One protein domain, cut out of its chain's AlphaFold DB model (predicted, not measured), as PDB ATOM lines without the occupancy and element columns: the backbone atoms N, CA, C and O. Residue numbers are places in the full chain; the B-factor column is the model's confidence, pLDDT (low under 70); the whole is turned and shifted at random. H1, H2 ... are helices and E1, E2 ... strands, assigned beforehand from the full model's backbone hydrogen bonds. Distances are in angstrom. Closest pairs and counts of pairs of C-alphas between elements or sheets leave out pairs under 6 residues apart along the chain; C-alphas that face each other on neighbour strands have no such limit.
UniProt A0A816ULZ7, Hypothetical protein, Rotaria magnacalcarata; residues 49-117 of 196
ATOM      1  N   PRO A  49     431.538 320.756 300.942       78.62
ATOM      2  CA  PRO A  49     432.146 320.104 299.792       78.62
ATOM      3  C   PRO A  49     431.294 318.911 299.352       78.62
ATOM      4  O   PRO A  49     430.630 318.257 300.178       78.62
ATOM      5  N   SER A  50     431.320 318.632 298.045       85.94
ATOM      6  CA  SER A  50     430.566 317.530 297.453       85.94
ATOM      7  C   SER A  50     430.868 316.224 298.185       85.94
ATOM      8  O   SER A  50     432.010 315.917 298.543       85.94
ATOM      9  N   LEU A  51     429.816 315.444 298.423       88.44
ATOM     10  CA  LEU A  51     429.922 314.171 299.125       88.44
ATOM     11  C   LEU A  51     430.826 313.200 298.349       88.44
ATOM     12  O   LEU A  51     431.665 312.530 298.950       88.44
ATOM     13  N   GLU A  52     430.696 313.182 297.022       88.56
ATOM     14  CA  GLU A  52     431.460 312.302 296.132       88.56
ATOM     15  C   GLU A  52     432.951 312.665 296.080       88.56
ATOM     16  O   GLU A  52     433.810 311.789 296.032       88.56
ATOM     17  N   GLU A  53     433.279 313.951 296.206       86.44
ATOM     18  CA  GLU A  53     434.667 314.437 296.241       86.44
ATOM     19  C   GLU A  53     435.367 314.141 297.573       86.44
ATOM     20  O   GLU A  53     436.581 314.274 297.696       86.44
ATOM     21  N   SER A  54     434.611 313.703 298.580       91.38
ATOM     22  CA  SER A  54     435.099 313.517 299.946       91.38
ATOM     23  C   SER A  54     435.220 312.048 300.344       91.38
ATOM     24  O   SER A  54     435.132 311.701 301.521       91.38
ATOM     25  N   GLY A  55     435.387 311.163 299.360       91.94
ATOM     26  CA  GLY A  55     435.565 309.728 299.584       91.94
ATOM     27  C   GLY A  55     434.292 308.975 299.958       91.94
ATOM     28  O   GLY A  55     434.352 307.968 300.679       91.94
ATOM     29  N   PHE A  56     433.154 309.450 299.458       93.88
ATOM     30  CA  PHE A  56     431.882 308.737 299.456       93.88
ATOM     31  C   PHE A  56     431.415 308.499 298.019       93.88
ATOM     32  O   PHE A  56     431.897 309.115 297.080       93.88
ATOM     33  N   GLN A  57     430.453 307.604 297.853       94.00
ATOM     34  CA  GLN A  57     429.788 307.344 296.582       94.00
ATOM     35  C   GLN A  57     428.297 307.123 296.827       94.00
ATOM     36  O   GLN A  57     427.908 306.626 297.890       94.00
ATOM     37  N   ILE A  58     427.458 307.464 295.851       93.06
ATOM     38  CA  ILE A  58     426.023 307.180 295.906       93.06
ATOM     39  C   ILE A  58     425.759 305.903 295.111       93.06
ATOM     40  O   ILE A  58     425.932 305.860 293.897       93.06
ATOM     41  N   VAL A  59     425.330 304.850 295.802       92.62
ATOM     42  CA  VAL A  59     424.959 303.566 295.192       92.62
ATOM     43  C   VAL A  59     423.516 303.277 295.572       92.62
ATOM     44  O   VAL A  59     423.184 303.232 296.757       92.62
ATOM     45  N   ASP A  60     422.650 303.136 294.569       93.88
ATOM     46  CA  ASP A  60     421.207 302.908 294.737       93.88
ATOM     47  C   ASP A  60     420.521 303.963 295.627       93.88
ATOM     48  O   ASP A  60     419.705 303.653 296.497       93.88
ATOM     49  N   GLY A  61     420.903 305.233 295.453       93.44
ATOM     50  CA  GLY A  61     420.375 306.357 296.236       93.44
ATOM     51  C   GLY A  61     420.839 306.385 297.696       93.44
ATOM     52  O   GLY A  61     420.329 307.180 298.484       93.44
ATOM     53  N   ARG A  62     421.796 305.531 298.079       93.31
ATOM     54  CA  ARG A  62     422.371 305.489 299.427       93.31
ATOM     55  C   ARG A  62     423.830 305.913 299.399       93.31
ATOM     56  O   ARG A  62     424.607 305.444 298.570       93.31
ATOM     57  N   THR A  63     424.209 306.744 300.360       93.06
ATOM     58  CA  THR A  63     425.609 307.100 300.590       93.06
ATOM     59  C   THR A  63     426.372 305.892 301.120       93.06
ATOM     60  O   THR A  63     425.998 305.302 302.134       93.06
ATOM     61  N   GLN A  64     427.466 305.544 300.453       93.56
ATOM     62  CA  GLN A  64     428.402 304.510 300.875       93.56
ATOM     63  C   GLN A  64     429.821 305.076 300.924       93.56
ATOM     64  O   GLN A  64     430.157 306.018 300.209       93.56
ATOM     65  N   ILE A  65     430.668 304.498 301.775       91.69
ATOM     66  CA  ILE A  65     432.083 304.870 301.853       91.69
ATOM     67  C   ILE A  65     432.801 304.346 300.608       91.69
ATOM     68  O   ILE A  65     432.754 303.148 300.317       91.69
ATOM     69  N   GLN A  66     433.518 305.231 299.916       90.75
ATOM     70  CA  GLN A  66     434.461 304.821 298.889       90.75
ATOM     71  C   GLN A  66     435.776 304.436 299.574       90.75
ATOM     72  O   GLN A  66     436.538 305.273 300.057       90.75
ATOM     73  N   TRP A  67     436.015 303.131 299.684       83.56
ATOM     74  CA  TRP A  67     437.230 302.602 300.312       83.56
ATOM     75  C   TRP A  67     438.453 302.677 299.398       83.56
ATOM     76  O   TRP A  67     439.579 302.705 299.884       83.56
ATOM     77  N   LYS A  68     438.224 302.639 298.084       83.75
ATOM     78  CA  LYS A  68     439.248 302.518 297.046       83.75
ATOM     79  C   LYS A  68     438.685 302.947 295.691       83.75
ATOM     80  O   LYS A  68     437.496 302.757 295.429       83.75
ATOM     81  N   SER A  69     439.546 303.489 294.841       83.19
ATOM     82  CA  SER A  69     439.274 303.877 293.454       83.19
ATOM     83  C   SER A  69     439.407 302.682 292.516       83.19
ATOM     84  O   SER A  69     438.718 302.580 291.501       83.19
ATOM     85  N   LYS A  70     440.291 301.746 292.871       78.88
ATOM     86  CA  LYS A  70     440.580 300.546 292.087       78.88
ATOM     87  C   LYS A  70     439.971 299.320 292.748       78.88
ATOM     88  O   LYS A  70     439.798 299.241 293.964       78.88
ATOM     89  N   LEU A  71     439.671 298.311 291.937       70.62
ATOM     90  CA  LEU A  71     439.322 296.992 292.455       70.62
ATOM     91  C   LEU A  71     440.457 296.489 293.360       70.62
ATOM     92  O   LEU A  71     441.627 296.774 293.103       70.62
ATOM     93  N   ALA A  72     440.116 295.746 294.422       67.19
ATOM     94  CA  ALA A  72     441.162 295.096 295.212       67.19
ATOM     95  C   ALA A  72     441.987 294.215 294.273       67.19
ATOM     96  O   ALA A  72     441.443 293.364 293.569       67.19
ATOM     97  N   PHE A  73     443.293 294.448 294.265       58.09
ATOM     98  CA  PHE A  73     444.232 293.576 293.593       58.09
ATOM     99  C   PHE A  73     444.196 292.191 294.257       58.09
ATOM    100  O   PHE A  73     444.187 292.097 295.482       58.09
ATOM    101  N   PRO A  74     444.280 291.126 293.459       58.50
ATOM    102  CA  PRO A  74     443.164 290.477 292.776       58.50
ATOM    103  C   PRO A  74     442.360 289.527 293.694       58.50
ATOM    104  O   PRO A  74     442.811 289.148 294.770       58.50
ATOM    105  N   ASN A  75     441.184 289.098 293.209       54.12
ATOM    106  CA  ASN A  75     440.295 288.077 293.788       54.12
ATOM    107  C   ASN A  75     441.041 287.056 294.669       54.12
ATOM    108  O   ASN A  75     441.938 286.375 294.162       54.12
ATOM    109  N   ASP A  76     440.616 286.920 295.934       54.03
ATOM    110  CA  ASP A  76     441.219 286.197 297.080       54.03
ATOM    111  C   ASP A  76     441.941 284.869 296.784       54.03
ATOM    112  O   ASP A  76     442.801 284.413 297.537       54.03
ATOM    113  N   ARG A  77     441.622 284.236 295.658       55.22
ATOM    114  CA  ARG A  77     442.314 283.075 295.104       55.22
ATOM    115  C   ARG A  77     443.838 283.269 295.035       55.22
ATOM    116  O   ARG A  77     444.563 282.344 295.394       55.22
ATOM    117  N   GLN A  78     444.358 284.442 294.663       57.25
ATOM    118  CA  GLN A  78     445.819 284.624 294.536       57.25
ATOM    119  C   GLN A  78     446.573 284.754 295.872       57.25
ATOM    120  O   GLN A  78     447.793 284.592 295.893       57.25
ATOM    121  N   LEU A  79     445.865 284.977 296.985       61.31
ATOM    122  CA  LEU A  79     446.447 285.048 298.331       61.31
ATOM    123  C   LEU A  79     446.434 283.695 299.059       61.31
ATOM    124  O   LEU A  79     446.872 283.595 300.205       61.31
ATOM    125  N   SER A  80     445.952 282.631 298.409       69.62
ATOM    126  CA  SER A  80     445.993 281.290 298.986       69.62
ATOM    127  C   SER A  80     447.432 280.766 299.068       69.62
ATOM    128  O   SER A  80     448.125 280.596 298.063       69.62
ATOM    129  N   SER A  81     447.882 280.476 300.287       79.69
ATOM    130  CA  SER A  81     449.157 279.815 300.551       79.69
ATOM    131  C   SER A  81     448.916 278.417 301.116       79.69
ATOM    132  O   SER A  81     448.015 278.185 301.927       79.69
ATOM    133  N   CYS A  82     449.715 277.447 300.674       83.62
ATOM    134  CA  CYS A  82     449.804 276.157 301.353       83.62
ATOM    135  C   CYS A  82     450.945 276.170 302.374       83.62
ATOM    136  O   CYS A  82     451.947 276.868 302.204       83.62
ATOM    137  N   GLY A  83     450.770 275.404 303.452       80.88
ATOM    138  CA  GLY A  83     451.767 275.255 304.507       80.88
ATOM    139  C   GLY A  83     452.919 274.325 304.119       80.88
ATOM    140  O   GLY A  83     453.021 273.850 302.984       80.88
ATOM    141  N   LYS A  84     453.789 274.039 305.092       77.38
ATOM    142  CA  LYS A  84     454.899 273.094 304.919       77.38
ATOM    143  C   LYS A  84     454.367 271.690 304.631       77.38
ATOM    144  O   LYS A  84     453.728 271.066 305.475       77.38
ATOM    145  N   HIS A  85     454.705 271.167 303.459       72.81
ATOM    146  CA  HIS A  85     454.490 269.772 303.092       72.81
ATOM    147  C   HIS A  85     455.850 269.101 302.871       72.81
ATOM    148  O   HIS A  85     456.734 269.678 302.239       72.81
ATOM    149  N   LYS A  86     456.029 267.887 303.406       62.38
ATOM    150  CA  LYS A  86     457.208 267.058 303.124       62.38
ATOM    151  C   LYS A  86     456.991 266.370 301.769       62.38
ATOM    152  O   LYS A  86     456.123 265.506 301.668       62.38
ATOM    153  N   GLY A  87     457.753 266.755 300.745       65.50
ATOM    154  CA  GLY A  87     457.704 266.151 299.407       65.50
ATOM    155  C   GLY A  87     456.720 266.807 298.427       65.50
ATOM    156  O   GLY A  87     456.319 267.961 298.587       65.50
ATOM    157  N   LYS A  88     456.347 266.065 297.372       69.75
ATOM    158  CA  LYS A  88     455.495 266.559 296.276       69.75
ATOM    159  C   LYS A  88     454.123 266.980 296.813       69.75
ATOM    160  O   LYS A  88     453.386 266.163 297.363       69.75
ATOM    161  N   CYS A  89     453.754 268.246 296.626       74.06
ATOM    162  CA  CYS A  89     452.411 268.721 296.945       74.06
ATOM    163  C   CYS A  89     451.413 268.075 295.981       74.06
ATOM    164  O   CYS A  89     451.303 268.516 294.848       74.06
ATOM    165  N   THR A  90     450.708 267.029 296.411       76.31
ATOM    166  CA  THR A  90     449.641 266.371 295.626       76.31
ATOM    167  C   THR A  90     448.241 266.671 296.162       76.31
ATOM    168  O   THR A  90     447.259 266.524 295.445       76.31
ATOM    169  N   ARG A  91     448.136 267.108 297.425       79.31
ATOM    170  CA  ARG A  91     446.871 267.417 298.119       79.31
ATOM    171  C   ARG A  91     446.912 268.754 298.864       79.31
ATOM    172  O   ARG A  91     446.268 268.912 299.898       79.31
ATOM    173  N   CYS A  92     447.720 269.703 298.395       82.31
ATOM    174  CA  CYS A  92     447.787 271.012 299.036       82.31
ATOM    175  C   CYS A  92     446.524 271.833 298.736       82.31
ATOM    176  O   CYS A  92     445.825 271.604 297.746       82.31
ATOM    177  N   VAL A  93     446.251 272.824 299.585       82.81
ATOM    178  CA  VAL A  93     445.096 273.723 299.436       82.81
ATOM    179  C   VAL A  93     445.103 274.428 298.074       82.81
ATOM    180  O   VAL A  93     444.041 274.628 297.494       82.81
ATOM    181  N   CYS A  94     446.278 274.739 297.519       83.88
ATOM    182  CA  CYS A  94     446.398 275.345 296.193       83.88
ATOM    183  C   CYS A  94     445.865 274.411 295.089       83.88
ATOM    184  O   CYS A  94     445.043 274.840 294.290       83.88
ATOM    185  N   ILE A  95     446.224 273.119 295.099       86.75
ATOM    186  CA  ILE A  95     445.710 272.128 294.128       86.75
ATOM    187  C   ILE A  95     444.201 271.947 294.265       86.75
ATOM    188  O   ILE A  95     443.494 271.928 293.261       86.75
ATOM    189  N   LEU A  96     443.702 271.841 295.499       83.88
ATOM    190  CA  LEU A  96     442.265 271.688 295.755       83.88
ATOM    191  C   LEU A  96     441.455 272.869 295.209       83.88
ATOM    192  O   LEU A  96     440.334 272.682 294.747       83.88
ATOM    193  N   ASN A  97     442.042 274.066 295.224       79.81
ATOM    194  CA  ASN A  97     441.443 275.271 294.662       79.81
ATOM    195  C   ASN A  97     441.821 275.518 293.192       79.81
ATOM    196  O   ASN A  97     441.460 276.560 292.654       79.81
ATOM    197  N   GLN A  98     442.517 274.578 292.541       83.81
ATOM    198  CA  GLN A  98     442.980 274.674 291.149       83.81
ATOM    199  C   GLN A  98     443.882 275.896 290.884       83.81
ATOM    200  O   GLN A  98     443.821 276.526 289.829       83.81
ATOM    201  N   LEU A  99     444.734 276.237 291.851       82.88
ATOM    202  CA  LEU A  99     445.639 277.384 291.805       82.88
ATOM    203  C   LEU A  99     447.100 276.933 291.865       82.88
ATOM    204  O   LEU A  99     447.421 276.005 292.614       82.88
ATOM    205  N   PRO A 100     448.008 277.590 291.121       85.00
ATOM    206  CA  PRO A 100     449.432 277.307 291.218       85.00
ATOM    207  C   PRO A 100     449.980 277.756 292.578       85.00
ATOM    208  O   PRO A 100     449.561 278.773 293.131       85.00
ATOM    209  N   CYS A 101     450.948 277.015 293.110       83.25
ATOM    210  CA  CYS A 101     451.687 277.440 294.295       83.25
ATOM    211  C   CYS A 101     452.502 278.701 293.970       83.25
ATOM    212  O   CYS A 101     453.302 278.700 293.033       83.25
ATOM    213  N   THR A 102     452.309 279.759 294.755       81.38
ATOM    214  CA  THR A 102     453.000 281.050 294.614       81.38
ATOM    215  C   THR A 102     454.243 281.126 295.508       81.38
ATOM    216  O   THR A 102     454.548 280.203 296.269       81.38
ATOM    217  N   ILE A 103     454.959 282.255 295.449       78.44
ATOM    218  CA  ILE A 103     456.082 282.554 296.353       78.44
ATOM    219  C   ILE A 103     455.685 282.589 297.834       78.44
ATOM    220  O   ILE A 103     456.536 282.374 298.687       78.44
ATOM    221  N   PHE A 104     454.399 282.785 298.133       79.69
ATOM    222  CA  PHE A 104     453.871 282.825 299.497       79.69
ATOM    223  C   PHE A 104     453.600 281.430 300.088       79.69
ATOM    224  O   PHE A 104     453.302 281.306 301.275       79.69
ATOM    225  N   CYS A 105     453.675 280.364 299.283       82.38
ATOM    226  CA  CYS A 105     453.517 278.994 299.770       82.38
ATOM    227  C   CYS A 105     454.776 278.519 300.504       82.38
ATOM    228  O   CYS A 105     455.887 278.677 300.008       82.38
ATOM    229  N   GLN A 106     454.594 277.843 301.640       85.38
ATOM    230  CA  GLN A 106     455.689 277.276 302.441       85.38
ATOM    231  C   GLN A 106     456.096 275.857 302.001       85.38
ATOM    232  O   GLN A 106     456.817 275.157 302.714       85.38
ATOM    233  N   CYS A 107     455.604 275.388 300.852       84.75
ATOM    234  CA  CYS A 107     456.053 274.141 300.245       84.75
ATOM    235  C   CYS A 107     457.488 274.276 299.706       84.75
ATOM    236  O   CYS A 107     457.941 275.375 299.396       84.75
ATOM    237  N   GLN A 108     458.194 273.153 299.564       79.19
ATOM    238  CA  GLN A 108     459.543 273.134 298.982       79.19
ATOM    239  C   GLN A 108     459.554 273.696 297.548       79.19
ATOM    240  O   GLN A 108     458.531 273.665 296.859       79.19
ATOM    241  N   MET A 109     460.715 274.190 297.097       74.44
ATOM    242  CA  MET A 109     460.888 274.743 295.743       74.44
ATOM    243  C   MET A 109     460.539 273.722 294.650       74.44
ATOM    244  O   MET A 109     459.951 274.100 293.641       74.44
ATOM    245  N   ASP A 110     460.754 272.432 294.920       77.69
ATOM    246  CA  ASP A 110     460.441 271.309 294.021       77.69
ATOM    247  C   ASP A 110     458.946 270.927 294.012       77.69
ATOM    248  O   ASP A 110     458.549 269.801 293.692       77.69
ATOM    249  N   CYS A 111     458.078 271.856 294.411       81.31
ATOM    250  CA  CYS A 111     456.641 271.659 294.390       81.31
ATOM    251  C   CYS A 111     456.146 271.493 292.948       81.31
ATOM    252  O   CYS A 111     456.191 272.425 292.153       81.31
ATOM    253  N   SER A 112     455.562 270.332 292.642       84.19
ATOM    254  CA  SER A 112     455.007 270.028 291.313       84.19
ATOM    255  C   SER A 112     453.861 270.956 290.880       84.19
ATOM    256  O   SER A 112     453.507 270.974 289.708       84.19
ATOM    257  N   ASN A 113     453.276 271.718 291.810       84.25
ATOM    258  CA  ASN A 113     452.219 272.695 291.535       84.25
ATOM    259  C   ASN A 113     452.742 274.142 291.416       84.25
ATOM    260  O   ASN A 113     451.955 275.076 291.253       84.25
ATOM    261  N   ARG A 114     454.056 274.370 291.526       83.62
ATOM    262  CA  ARG A 114     454.665 275.681 291.282       83.62
ATOM    263  C   ARG A 114     454.909 275.817 289.778       83.62
ATOM    264  O   ARG A 114     455.714 275.087 289.213       83.62
ATOM    265  N   LYS A 115     454.204 276.739 289.118       69.44
ATOM    266  CA  LYS A 115     454.470 277.059 287.708       69.44
ATOM    267  C   LYS A 115     455.715 277.945 287.648       69.44
ATOM    268  O   LYS A 115     455.685 279.056 288.175       69.44
ATOM    269  N   THR A 116     456.799 277.461 287.046       57.72
ATOM    270  CA  THR A 116     457.928 278.309 286.647       57.72
ATOM    271  C   THR A 116     457.428 279.285 285.587       57.72
ATOM    272  O   THR A 116     456.742 278.913 284.635       57.72
ATOM    273  N   SER A 117     457.679 280.566 285.806       53.34
ATOM    274  CA  SER A 117     457.118 281.689 285.058       53.34
ATOM    275  C   SER A 117     457.748 281.879 283.672       53.34
ATOM    276  O   SER A 117     458.108 282.996 283.324       53.34
TER     277      SER A 117
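What this domain is: This is residues 49 to 117 of the 196 residues of the protein "Hypothetical protein" of Rotaria magnacalcarata (UniProt A0A816ULZ7). With little regular structure, this model is a rod with two lobes: the small hairpin E1 and E2 near one end, and a looped lobe with H2 at the other. A thin link joins them, its residues 70 to 76 standing free, with H1 at its far end. The 69 printed residues, of mixed class, hold E1, E2, H1 and H2 in that order, and only 16 are in named elements. The whole is extended, radius of gyration of the C-alphas 19.6 A, spanning 59 by 20 by 19 A.

Where its parts are: Find C-alpha 56 at (431.882, 308.737, 299.456); from there E1 runs 9.6 A to residue 59. E2, residues 62 to 65, covers 10.0 A. H1 is residues 76 to 79, 5.5 A; H2, residues 93 to 96, 5.1 A, ends at C-alpha (442.265, 271.688, 295.755).

How they stand to each other: Look first at the hairpin E1 and E2, antiparallel at 141 degrees, where N 57 and O 64 are 2.9 A apart, within hydrogen-bond range. H1 and H2 are apart, and both are apart from E1. Both helices are too short for an O i to N i+4 pair; in each, the one O i to N i+3 pair is within range.

The domain as a whole: The C-alphas of Pro 49 and Gly 87, the two farthest apart, are 59.7 A apart. The printed part has no cut; the link H1 to H2 is long. Look for pLDDT under 70 at residues 72 to 80, 86 to 88 and 115 to 117.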